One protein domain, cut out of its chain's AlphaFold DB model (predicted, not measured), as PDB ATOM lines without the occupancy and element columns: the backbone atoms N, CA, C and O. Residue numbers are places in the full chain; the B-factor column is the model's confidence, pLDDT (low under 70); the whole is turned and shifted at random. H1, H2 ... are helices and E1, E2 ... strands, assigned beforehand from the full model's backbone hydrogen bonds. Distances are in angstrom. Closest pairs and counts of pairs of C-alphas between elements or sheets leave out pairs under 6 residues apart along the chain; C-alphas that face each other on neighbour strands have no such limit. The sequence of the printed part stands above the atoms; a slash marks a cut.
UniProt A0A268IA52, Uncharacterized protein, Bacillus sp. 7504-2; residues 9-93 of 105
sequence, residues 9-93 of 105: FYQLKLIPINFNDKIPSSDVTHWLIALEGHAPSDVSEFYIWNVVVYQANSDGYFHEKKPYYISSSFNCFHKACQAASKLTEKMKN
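Overview. This is residues 9 to 93 of the 105 residues of an uncharacterized protein of Bacillus sp. 7504-2 (UniProt A0A268IA52). A strongly twisted antiparallel sheet, in order E1 E2 E3, has H1 over one face, running along the strands. The link after E3 folds back beside that strand. The 85 printed residues run E1, E2, E3, H1; the class is mixed, with under half of the residues in named elements. The whole is compact, radius of gyration of the C-alphas 13.6 A, yet elongated, 44 by 24 by 19 A.

Arrangement. E1, residues 9 to 16, makes a hairpin with E2, residues 30 to 38, with N 10 and O 35 within hydrogen-bond range at 2.9 A. E2 makes a hairpin with E3, residues 48 to 56, with N 34 and O 52 within range at 2.9 A. E1, E2 and E3 form a meander, each strand the antiparallel neighbour of the one before. H1, residues 77 to 91, is on the sheet, height 8.9 A; the closest C-alphas of H1 and E3, Ala 84 and Val 51, are 5.9 A apart. In H1 every O i to N i+4 pair is within range.

Along the chain. E1, 20.8 A long, begins at C-alpha 9 (66.653, -32.266, 10.181). E2 spans 25.0 A, E3 24.1 A. H1, 20.8 A, ends at C-alpha 91 (67.395, -40.988, 29.048).

Size, cuts and confidence. The printed part has no cut. Links E1 to E2 and E3 to H1 are long. Residues 19 to 24 have pLDDT under 70.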
ATOM      1  N   PHE A   9      66.897 -32.344   8.743       86.25
ATOM      2  CA  PHE A   9      66.653 -32.266  10.181       86.25
ATOM      3  C   PHE A   9      65.295 -32.861  10.538       86.25
ATOM      4  O   PHE A   9      64.249 -32.354  10.132       86.25
ATOM      5  N   TYR A  10      65.312 -33.919  11.345       90.06
ATOM      6  CA  TYR A  10      64.104 -34.604  11.794       90.06
ATOM      7  C   TYR A  10      64.016 -34.560  13.312       90.06
ATOM      8  O   TYR A  10      64.722 -35.295  14.005       90.06
ATOM      9  N   GLN A  11      63.123 -33.721  13.837       90.75
ATOM     10  CA  GLN A  11      62.773 -33.739  15.255       90.75
ATOM     11  C   GLN A  11      62.041 -35.035  15.595       90.75
ATOM     12  O   GLN A  11      61.098 -35.421  14.906       90.75
ATOM     13  N   LEU A  12      62.474 -35.708  16.662       91.50
ATOM     14  CA  LEU A  12      61.906 -36.993  17.058       91.50
ATOM     15  C   LEU A  12      61.106 -36.893  18.348       91.50
ATOM     16  O   LEU A  12      59.953 -37.320  18.390       91.50
ATOM     17  N   LYS A  13      61.725 -36.395  19.422       91.81
ATOM     18  CA  LYS A  13      61.107 -36.393  20.751       91.81
ATOM     19  C   LYS A  13      61.581 -35.243  21.611       91.81
ATOM     20  O   LYS A  13      62.755 -34.890  21.595       91.81
ATOM     21  N   LEU A  14      60.660 -34.770  22.438       92.44
ATOM     22  CA  LEU A  14      60.909 -33.838  23.522       92.44
ATOM     23  C   LEU A  14      60.768 -34.602  24.850       92.44
ATOM     24  O   LEU A  14      59.737 -35.229  25.095       92.44
ATOM     25  N   ILE A  15      61.818 -34.620  25.668       90.19
ATOM     26  CA  ILE A  15      61.884 -35.388  26.920       90.19
ATOM     27  C   ILE A  15      62.058 -34.408  28.079       90.19
ATOM     28  O   ILE A  15      63.028 -33.658  28.052       90.19
ATOM     29  N   PRO A  16      61.184 -34.400  29.098       89.00
ATOM     30  CA  PRO A  16      61.376 -33.562  30.276       89.00
ATOM     31  C   PRO A  16      62.712 -33.866  30.947       89.00
ATOM     32  O   PRO A  16      63.096 -35.030  31.078       89.00
ATOM     33  N   ILE A  17      63.417 -32.824  31.372       84.81
ATOM     34  CA  ILE A  17      64.675 -33.011  32.079       84.81
ATOM     35  C   ILE A  17      64.396 -33.366  33.538       84.81
ATOM     36  O   ILE A  17      63.519 -32.790  34.181       84.81
ATOM     37  N   ASN A  18      65.153 -34.324  34.068       74.81
ATOM     38  CA  ASN A  18      65.054 -34.696  35.469       74.81
ATOM     39  C   ASN A  18      65.704 -33.624  36.354       74.81
ATOM     40  O   ASN A  18      66.766 -33.100  36.030       74.81
ATOM     41  N   PHE A  19      65.120 -33.370  37.528       59.44
ATOM     42  CA  PHE A  19      65.603 -32.391  38.518       59.44
ATOM     43  C   PHE A  19      67.076 -32.562  38.951       59.44
ATOM     44  O   PHE A  19      67.656 -31.632  39.506       59.44
ATOM     45  N   ASN A  20      67.673 -33.738  38.727       62.31
ATOM     46  CA  ASN A  20      69.070 -34.023  39.060       62.31
ATOM     47  C   ASN A  20      70.073 -33.591  37.985       62.31
ATOM     48  O   ASN A  20      71.268 -33.506  38.285       62.31
ATOM     49  N   ASP A  21      69.625 -33.313  36.761       63.12
ATOM     50  CA  ASP A  21      70.511 -32.782  35.736       63.12
ATOM     51  C   ASP A  21      70.824 -31.333  36.119       63.12
ATOM     52  O   ASP A  21      69.941 -30.479  36.192       63.12
ATOM     53  N   LYS A  22      72.096 -31.043  36.412       62.94
ATOM     54  CA  LYS A  22      72.572 -29.682  36.697       62.94
ATOM     55  C   LYS A  22      72.527 -28.850  35.416       62.94
ATOM     56  O   LYS A  22      73.549 -28.629  34.766       62.94
ATOM     57  N   ILE A  23      71.337 -28.420  35.023       65.62
ATOM     58  CA  ILE A  23      71.141 -27.573  33.856       65.62
ATOM     59  C   ILE A  23      71.416 -26.120  34.258       65.62
ATOM     60  O   ILE A  23      70.894 -25.651  35.269       65.62
ATOM     61  N   PRO A  24      72.215 -25.379  33.480       60.31
ATOM     62  CA  PRO A  24      72.638 -24.031  33.848       60.31
ATOM     63  C   PRO A  24      71.574 -22.934  33.660       60.31
ATOM     64  O   PRO A  24      71.841 -21.797  34.033       60.31
ATOM     65  N   SER A  25      70.405 -23.222  33.070       70.25
ATOM     66  CA  SER A  25      69.400 -22.208  32.711       70.25
ATOM     67  C   SER A  25      67.991 -22.614  33.141       70.25
ATOM     68  O   SER A  25      67.594 -23.756  32.924       70.25
ATOM     69  N   SER A  26      67.232 -21.661  33.696       71.62
ATOM     70  CA  SER A  26      65.827 -21.823  34.101       71.62
ATOM     71  C   SER A  26      64.887 -22.130  32.938       71.62
ATOM     72  O   SER A  26      63.833 -22.723  33.144       71.62
ATOM     73  N   ASP A  27      65.268 -21.733  31.725       82.81
ATOM     74  CA  ASP A  27      64.396 -21.802  30.549       82.81
ATOM     75  C   ASP A  27      64.490 -23.161  29.841       82.81
ATOM     76  O   ASP A  27      63.743 -23.452  28.907       82.81
ATOM     77  N   VAL A  28      65.419 -24.009  30.285       86.25
ATOM     78  CA  VAL A  28      65.678 -25.328  29.719       86.25
ATOM     79  C   VAL A  28      64.978 -26.366  30.585       86.25
ATOM     80  O   VAL A  28      65.440 -26.724  31.665       86.25
ATOM     81  N   THR A  29      63.844 -26.853  30.091       88.56
ATOM     82  CA  THR A  29      62.992 -27.816  30.802       88.56
ATOM     83  C   THR A  29      62.943 -29.177  30.119       88.56
ATOM     84  O   THR A  29      62.495 -30.146  30.731       88.56
ATOM     85  N   HIS A  30      63.395 -29.267  28.863       90.88
ATOM     86  CA  HIS A  30      63.328 -30.474  28.045       90.88
ATOM     87  C   HIS A  30      64.619 -30.722  27.249       90.88
ATOM     88  O   HIS A  30      65.341 -29.807  26.861       90.88
ATOM     89  N   TRP A  31      64.883 -31.987  26.954       91.31
ATOM     90  CA  TRP A  31      65.820 -32.438  25.940       91.31
ATOM     91  C   TRP A  31      65.074 -32.663  24.624       91.31
ATOM     92  O   TRP A  31      64.116 -33.436  24.583       91.31
ATOM     93  N   LEU A  32      65.526 -32.042  23.536       93.62
ATOM     94  CA  LEU A  32      65.042 -32.329  22.186       93.62
ATOM     95  C   LEU A  32      66.000 -33.302  21.498       93.62
ATOM     96  O   LEU A  32      67.147 -32.949  21.244       93.62
ATOM     97  N   ILE A  33      65.522 -34.495  21.158       94.56
ATOM     98  CA  ILE A  33      66.246 -35.465  20.331       94.56
ATOM     99  C   ILE A  33      65.833 -35.276  18.873       94.56
ATOM    100  O   ILE A  33      64.639 -35.281  18.554       94.56
ATOM    101  N   ALA A  34      66.819 -35.190  17.987       93.94
ATOM    102  CA  ALA A  34      66.617 -35.100  16.549       93.94
ATOM    103  C   ALA A  34      67.667 -35.906  15.770       93.94
ATOM    104  O   ALA A  34      68.651 -36.395  16.333       93.94
ATOM    105  N   LEU A  35      67.434 -36.059  14.468       93.56
ATOM    106  CA  LEU A  35      68.413 -36.562  13.510       93.56
ATOM    107  C   LEU A  35      68.865 -35.427  12.602       93.56
ATOM    108  O   LEU A  35      68.024 -34.726  12.047       93.56
ATOM    109  N   GLU A  36      70.175 -35.302  12.422       91.75
ATOM    110  CA  GLU A  36      70.781 -34.433  11.415       91.75
ATOM    111  C   GLU A  36      71.408 -35.284  10.315       91.75
ATOM    112  O   GLU A  36      72.331 -36.061  10.568       91.75
ATOM    113  N   GLY A  37      70.902 -35.135   9.095       89.56
ATOM    114  CA  GLY A  37      71.463 -35.681   7.871       89.56
ATOM    115  C   GLY A  37      72.353 -34.657   7.176       89.56
ATOM    116  O   GLY A  37      71.953 -33.508   6.976       89.56
ATOM    117  N   HIS A  38      73.553 -35.064   6.777       87.00
ATOM    118  CA  HIS A  38      74.434 -34.258   5.938       87.00
ATOM    119  C   HIS A  38      75.140 -35.124   4.893       87.00
ATOM    120  O   HIS A  38      75.507 -36.273   5.154       87.00
ATOM    121  N   ALA A  39      75.348 -34.558   3.706       84.19
ATOM    122  CA  ALA A  39      76.232 -35.149   2.716       84.19
ATOM    123  C   ALA A  39      77.692 -34.898   3.147       84.19
ATOM    124  O   ALA A  39      78.032 -33.770   3.513       84.19
ATOM    125  N   PRO A  40      78.573 -35.913   3.133       78.81
ATOM    126  CA  PRO A  40      79.984 -35.742   3.480       78.81
ATOM    127  C   PRO A  40      80.753 -34.898   2.453       78.81
ATOM    128  O   PRO A  40      81.834 -34.399   2.754       78.81
ATOM    129  N   SER A  41      80.214 -34.740   1.244       78.25
ATOM    130  CA  SER A  41      80.712 -33.834   0.211       78.25
ATOM    131  C   SER A  41      79.587 -33.464  -0.755       78.25
ATOM    132  O   SER A  41      78.620 -34.215  -0.888       78.25
ATOM    133  N   ASP A  42      79.745 -32.353  -1.480       71.50
ATOM    134  CA  ASP A  42      78.755 -31.846  -2.449       71.50
ATOM    135  C   ASP A  42      78.464 -32.815  -3.612       71.50
ATOM    136  O   ASP A  42      77.481 -32.665  -4.332       71.50
ATOM    137  N   VAL A  43      79.324 -33.816  -3.802       72.50
ATOM    138  CA  VAL A  43      79.216 -34.849  -4.843       72.50
ATOM    139  C   VAL A  43      78.783 -36.209  -4.295       72.50
ATOM    140  O   VAL A  43      78.703 -37.178  -5.046       72.50
ATOM    141  N   SER A  44      78.541 -36.321  -2.988       76.12
ATOM    142  CA  SER A  44      78.139 -37.585  -2.381       76.12
ATOM    143  C   SER A  44      76.639 -37.812  -2.523       76.12
ATOM    144  O   SER A  44      75.830 -37.022  -2.049       76.12
ATOM    145  N   GLU A  45      76.268 -38.954  -3.095       73.94
ATOM    146  CA  GLU A  45      74.878 -39.430  -3.119       73.94
ATOM    147  C   GLU A  45      74.447 -40.062  -1.780       73.94
ATOM    148  O   GLU A  45      73.301 -40.484  -1.622       73.94
ATOM    149  N   PHE A  46      75.358 -40.153  -0.803       78.88
ATOM    150  CA  PHE A  46      75.119 -40.828   0.468       78.88
ATOM    151  C   PHE A  46      75.031 -39.836   1.622       78.88
ATOM    152  O   PHE A  46      75.941 -39.050   1.863       78.88
ATOM    153  N   TYR A  47      73.955 -39.945   2.395       84.44
ATOM    154  CA  TYR A  47      73.782 -39.163   3.610       84.44
ATOM    155  C   TYR A  47      74.384 -39.871   4.818       84.44
ATOM    156  O   TYR A  47      74.181 -41.071   5.041       84.44
ATOM    157  N   ILE A  48      75.072 -39.085   5.637       90.88
ATOM    158  CA  ILE A  48      75.483 -39.457   6.980       90.88
ATOM    159  C   ILE A  48      74.506 -38.830   7.966       90.88
ATOM    160  O   ILE A  48      74.117 -37.675   7.827       90.88
ATOM    161  N   TRP A  49      74.124 -39.608   8.969       92.81
ATOM    162  CA  TRP A  49      73.140 -39.232   9.970       92.81
ATOM    163  C   TRP A  49      73.762 -39.229  11.356       92.81
ATOM    164  O   TRP A  49      74.419 -40.198  11.741       92.81
ATOM    165  N   ASN A  50      73.485 -38.199  12.141       94.06
ATOM    166  CA  ASN A  50      73.829 -38.146  13.557       94.06
ATOM    167  C   ASN A  50      72.555 -38.023  14.385       94.06
ATOM    168  O   ASN A  50      71.601 -37.360  13.986       94.06
ATOM    169  N   VAL A  51      72.549 -38.653  15.558       94.56
ATOM    170  CA  VAL A  51      71.572 -38.362  16.603       94.56
ATOM    171  C   VAL A  51      72.103 -37.171  17.380       94.56
ATOM    172  O   VAL A  51      73.186 -37.245  17.962       94.56
ATOM    173  N   VAL A  52      71.339 -36.089  17.396       93.31
ATOM    174  CA  VAL A  52      71.676 -34.864  18.118       93.31
ATOM    175  C   VAL A  52      70.681 -34.642  19.246       93.31
ATOM    176  O   VAL A  52      69.499 -34.978  19.128       93.31
ATOM    177  N   VAL A  53      71.164 -34.095  20.358       92.12
ATOM    178  CA  VAL A  53      70.314 -33.682  21.475       92.12
ATOM    179  C   VAL A  53      70.556 -32.220  21.779       92.12
ATOM    180  O   VAL A  53      71.699 -31.812  21.974       92.12
ATOM    181  N   TYR A  54      69.481 -31.447  21.868       91.31
ATOM    182  CA  TYR A  54      69.508 -30.041  22.239       91.31
ATOM    183  C   TYR A  54      68.835 -29.808  23.581       91.31
ATOM    184  O   TYR A  54      67.894 -30.502  23.963       91.31
ATOM    185  N   GLN A  55      69.304 -28.774  24.266       90.50
ATOM    186  CA  GLN A  55      68.561 -28.148  25.350       90.50
ATOM    187  C   GLN A  55      67.379 -27.379  24.761       90.50
ATOM    188  O   GLN A  55      67.562 -26.572  23.845       90.50
ATOM    189  N   ALA A  56      66.186 -27.643  25.283       91.50
ATOM    190  CA  ALA A  56      64.938 -27.072  24.812       91.50
ATOM    191  C   ALA A  56      64.000 -26.712  25.973       91.50
ATOM    192  O   ALA A  56      64.204 -27.119  27.121       91.50
ATOM    193  N   ASN A  57      62.948 -25.960  25.670       90.62
ATOM    194  CA  ASN A  57      61.825 -25.761  26.583       90.62
ATOM    195  C   ASN A  57      60.656 -26.713  26.254       90.62
ATOM    196  O   ASN A  57      60.755 -27.538  25.345       90.62
ATOM    197  N   SER A  58      59.548 -26.610  26.994       90.31
ATOM    198  CA  SER A  58      58.353 -27.457  26.826       90.31
ATOM    199  C   SER A  58      57.640 -27.282  25.492       90.31
ATOM    200  O   SER A  58      56.950 -28.196  25.053       90.31
ATOM    201  N   ASP A  59      57.829 -26.138  24.839       90.44
ATOM    202  CA  ASP A  59      57.252 -25.850  23.526       90.44
ATOM    203  C   ASP A  59      58.172 -26.324  22.388       90.44
ATOM    204  O   ASP A  59      57.845 -26.185  21.211       90.44
ATOM    205  N   GLY A  60      59.337 -26.886  22.731       87.25
ATOM    206  CA  GLY A  60      60.324 -27.366  21.774       87.25
ATOM    207  C   GLY A  60      61.205 -26.270  21.180       87.25
ATOM    208  O   GLY A  60      61.883 -26.542  20.195       87.25
ATOM    209  N   TYR A  61      61.250 -25.060  21.753       89.38
ATOM    210  CA  TYR A  61      62.235 -24.049  21.357       89.38
ATOM    211  C   TYR A  61      63.628 -24.464  21.815       89.38
ATOM    212  O   TYR A  61      63.836 -24.778  22.986       89.38
ATOM    213  N   PHE A  62      64.588 -24.441  20.893       88.25
ATOM    214  CA  PHE A  62      65.953 -24.904  21.111       88.25
ATOM    215  C   PHE A  62      66.950 -24.098  20.274       88.25
ATOM    216  O   PHE A  62      66.587 -23.443  19.297       88.25
ATOM    217  N   HIS A  63      68.227 -24.161  20.649       81.50
ATOM    218  CA  HIS A  63      69.308 -23.504  19.914       81.50
ATOM    219  C   HIS A  63      69.998 -24.497  18.970       81.50
ATOM    220  O   HIS A  63      70.951 -25.171  19.355       81.50
ATOM    221  N   GLU A  64      69.555 -24.540  17.714       73.88
ATOM    222  CA  GLU A  64      70.022 -25.485  16.681       73.88
ATOM    223  C   GLU A  64      71.546 -25.447  16.426       73.88
ATOM    224  O   GLU A  64      72.156 -26.442  16.042       73.88
ATOM    225  N   LYS A  65      72.209 -24.322  16.729       78.94
ATOM    226  CA  LYS A  65      73.668 -24.157  16.576       78.94
ATOM    227  C   LYS A  65      74.507 -24.756  17.711       78.94
ATOM    228  O   LYS A  65      75.732 -24.713  17.634       78.94
ATOM    229  N   LYS A  66      73.887 -25.250  18.785       82.88
ATOM    230  CA  LYS A  66      74.605 -25.719  19.978       82.88
ATOM    231  C   LYS A  66      73.993 -27.017  20.514       82.88
ATOM    232  O   LYS A  66      73.295 -26.985  21.532       82.88
ATOM    233  N   PRO A  67      74.229 -28.156  19.838       88.81
ATOM    234  CA  PRO A  67      73.832 -29.450  20.371       88.81
ATOM    235  C   PRO A  67      74.578 -29.721  21.677       88.81
ATOM    236  O   PRO A  67      75.765 -29.428  21.817       88.81
ATOM    237  N   TYR A  68      73.859 -30.276  22.644       87.94
ATOM    238  CA  TYR A  68      74.410 -30.753  23.906       87.94
ATOM    239  C   TYR A  68      75.134 -32.094  23.726       87.94
ATOM    240  O   TYR A  68      76.133 -32.365  24.383       87.94
ATOM    241  N   TYR A  69      74.631 -32.925  22.814       89.81
ATOM    242  CA  TYR A  69      75.214 -34.213  22.462       89.81
ATOM    243  C   TYR A  69      75.089 -34.451  20.961       89.81
ATOM    244  O   TYR A  69      74.064 -34.126  20.361       89.81
ATOM    245  N   ILE A  70      76.120 -35.064  20.384       92.12
ATOM    246  CA  ILE A  70      76.130 -35.566  19.014       92.12
ATOM    247  C   ILE A  70      76.644 -37.005  19.069       92.12
ATOM    248  O   ILE A  70      77.685 -37.282  19.663       92.12
ATOM    249  N   SER A  71      75.915 -37.940  18.467       92.75
ATOM    250  CA  SER A  71      76.370 -39.324  18.352       92.75
ATOM    251  C   SER A  71      77.472 -39.482  17.309       92.75
ATOM    252  O   SER A  71      77.666 -38.635  16.435       92.75
ATOM    253  N   SER A  72      78.090 -40.663  17.291       91.56
ATOM    254  CA  SER A  72      78.814 -41.117  16.106       91.56
ATOM    255  C   SER A  72      77.920 -41.106  14.860       91.56
ATOM    256  O   SER A  72      76.687 -41.159  14.937       91.56
ATOM    257  N   SER A  73      78.574 -41.028  13.710       92.19
ATOM    258  CA  SER A  73      77.943 -40.977  12.398       92.19
ATOM    259  C   SER A  73      77.385 -42.332  11.961       92.19
ATOM    260  O   SER A  73      78.051 -43.365  12.062       92.19
ATOM    261  N   PHE A  74      76.173 -42.322  11.414       92.56
ATOM    262  CA  PHE A  74      75.494 -43.484  10.854       92.56
ATOM    263  C   PHE A  74      75.331 -43.326   9.343       92.56
ATOM    264  O   PHE A  74      74.766 -42.351   8.862       92.56
ATOM    265  N   ASN A  75      75.731 -44.339   8.584       90.38
ATOM    266  CA  ASN A  75      75.560 -44.379   7.127       90.38
ATOM    267  C   ASN A  75      74.142 -44.766   6.667       90.38
ATOM    268  O   ASN A  75      73.916 -45.053   5.496       90.38
ATOM    269  N   CYS A  76      73.195 -44.883   7.598       88.94
ATOM    270  CA  CYS A  76      71.856 -45.374   7.321       88.94
ATOM    271  C   CYS A  76      70.855 -44.729   8.277       88.94
ATOM    272  O   CYS A  76      70.984 -44.865   9.498       88.94
ATOM    273  N   PHE A  77      69.816 -44.109   7.715       90.62
ATOM    274  CA  PHE A  77      68.741 -43.458   8.466       90.62
ATOM    275  C   PHE A  77      68.079 -44.394   9.490       90.62
ATOM    276  O   PHE A  77      67.878 -44.024  10.644       90.62
ATOM    277  N   HIS A  78      67.817 -45.652   9.115       93.12
ATOM    278  CA  HIS A  78      67.212 -46.638  10.016       93.12
ATOM    279  C   HIS A  78      68.090 -46.932  11.240       93.12
ATOM    280  O   HIS A  78      67.577 -47.059  12.354       93.12
ATOM    281  N   LYS A  79      69.418 -46.997  11.062       94.12
ATOM    282  CA  LYS A  79      70.355 -47.171  12.183       94.12
ATOM    283  C   LYS A  79      70.344 -45.950  13.101       94.12
ATOM    284  O   LYS A  79      70.325 -46.125  14.318       94.12
ATOM    285  N   ALA A  80      70.287 -44.746  12.532       94.75
ATOM    286  CA  ALA A  80      70.176 -43.508  13.298       94.75
ATOM    287  C   ALA A  80      68.859 -43.445  14.097       94.75
ATOM    288  O   ALA A  80      68.883 -43.186  15.298       94.75
ATOM    289  N   CYS A  81      67.722 -43.810  13.490       94.69
ATOM    290  CA  CYS A  81      66.429 -43.918  14.179       94.69
ATOM    291  C   CYS A  81      66.462 -44.926  15.333       94.69
ATOM    292  O   CYS A  81      65.970 -44.655  16.434       94.69
ATOM    293  N   GLN A  82      67.063 -46.100  15.104       96.00
ATOM    294  CA  GLN A  82      67.211 -47.116  16.142       96.00
ATOM    295  C   GLN A  82      68.106 -46.614  17.285       96.00
ATOM    296  O   GLN A  82      67.806 -46.861  18.455       96.00
ATOM    297  N   ALA A  83      69.189 -45.900  16.965       95.69
ATOM    298  CA  ALA A  83      70.069 -45.288  17.952       95.69
ATOM    299  C   ALA A  83      69.345 -44.206  18.767       95.69
ATOM    300  O   ALA A  83      69.421 -44.235  19.993       95.69
ATOM    301  N   ALA A  84      68.571 -43.328  18.122       95.00
ATOM    302  CA  ALA A  84      67.767 -42.306  18.791       95.00
ATOM    303  C   ALA A  84      66.702 -42.913  19.716       95.00
ATOM    304  O   ALA A  84      66.504 -42.449  20.840       95.00
ATOM    305  N   SER A  85      66.061 -44.003  19.288       94.38
ATOM    306  CA  SER A  85      65.093 -44.737  20.113       94.38
ATOM    307  C   SER A  85      65.764 -45.355  21.343       94.38
ATOM    308  O   SER A  85      65.282 -45.198  22.462       94.38
ATOM    309  N   LYS A  86      66.927 -45.995  21.167       94.25
ATOM    310  CA  LYS A  86      67.718 -46.535  22.286       94.25
ATOM    311  C   LYS A  86      68.190 -45.434  23.238       94.25
ATOM    312  O   LYS A  86      68.182 -45.646  24.446       94.25
ATOM    313  N   LEU A  87      68.601 -44.281  22.710       92.88
ATOM    314  CA  LEU A  87      69.002 -43.122  23.508       92.88
ATOM    315  C   LEU A  87      67.825 -42.586  24.329       92.88
ATOM    316  O   LEU A  87      67.969 -42.404  25.531       92.88
ATOM    317  N   THR A  88      66.649 -42.443  23.710       91.94
ATOM    318  CA  THR A  88      65.405 -42.044  24.387       91.94
ATOM    319  C   THR A  88      65.120 -42.937  25.594       91.94
ATOM    320  O   THR A  88      64.865 -42.435  26.683       91.94
ATOM    321  N   GLU A  89      65.169 -44.261  25.422       91.31
ATOM    322  CA  GLU A  89      64.896 -45.190  26.526       91.31
ATOM    323  C   GLU A  89      65.947 -45.096  27.637       91.31
ATOM    324  O   GLU A  89      65.600 -45.143  28.814       91.31
ATOM    325  N   LYS A  90      67.223 -44.892  27.286       89.62
ATOM    326  CA  LYS A  90      68.281 -44.661  28.277       89.62
ATOM    327  C   LYS A  90      68.053 -43.374  29.068       89.62
ATOM    328  O   LYS A  90      68.214 -43.399  30.279       89.62
ATOM    329  N   MET A  91      67.638 -42.291  28.413       86.81
ATOM    330  CA  MET A  91      67.395 -40.988  29.048       86.81
ATOM    331  C   MET A  91      66.232 -40.991  30.045       86.81
ATOM    332  O   MET A  91      66.175 -40.130  30.916       86.81
ATOM    333  N   LYS A  92      65.326 -41.974  29.975       84.50
ATOM    334  CA  LYS A  92      64.296 -42.167  31.010       84.50
ATOM    335  C   LYS A  92      64.875 -42.662  32.339       84.50
ATOM    336  O   LYS A  92      64.196 -42.588  33.358       84.50
ATOM    337  N   ASN A  93      66.096 -43.199  32.342       84.44
ATOM    338  CA  ASN A  93      66.765 -43.606  33.570       84.44
ATOM    339  C   ASN A  93      67.285 -42.357  34.309       84.44
ATOM    340  O   ASN A  93      68.089 -41.623  33.736       84.44
TER     341      ASN A  93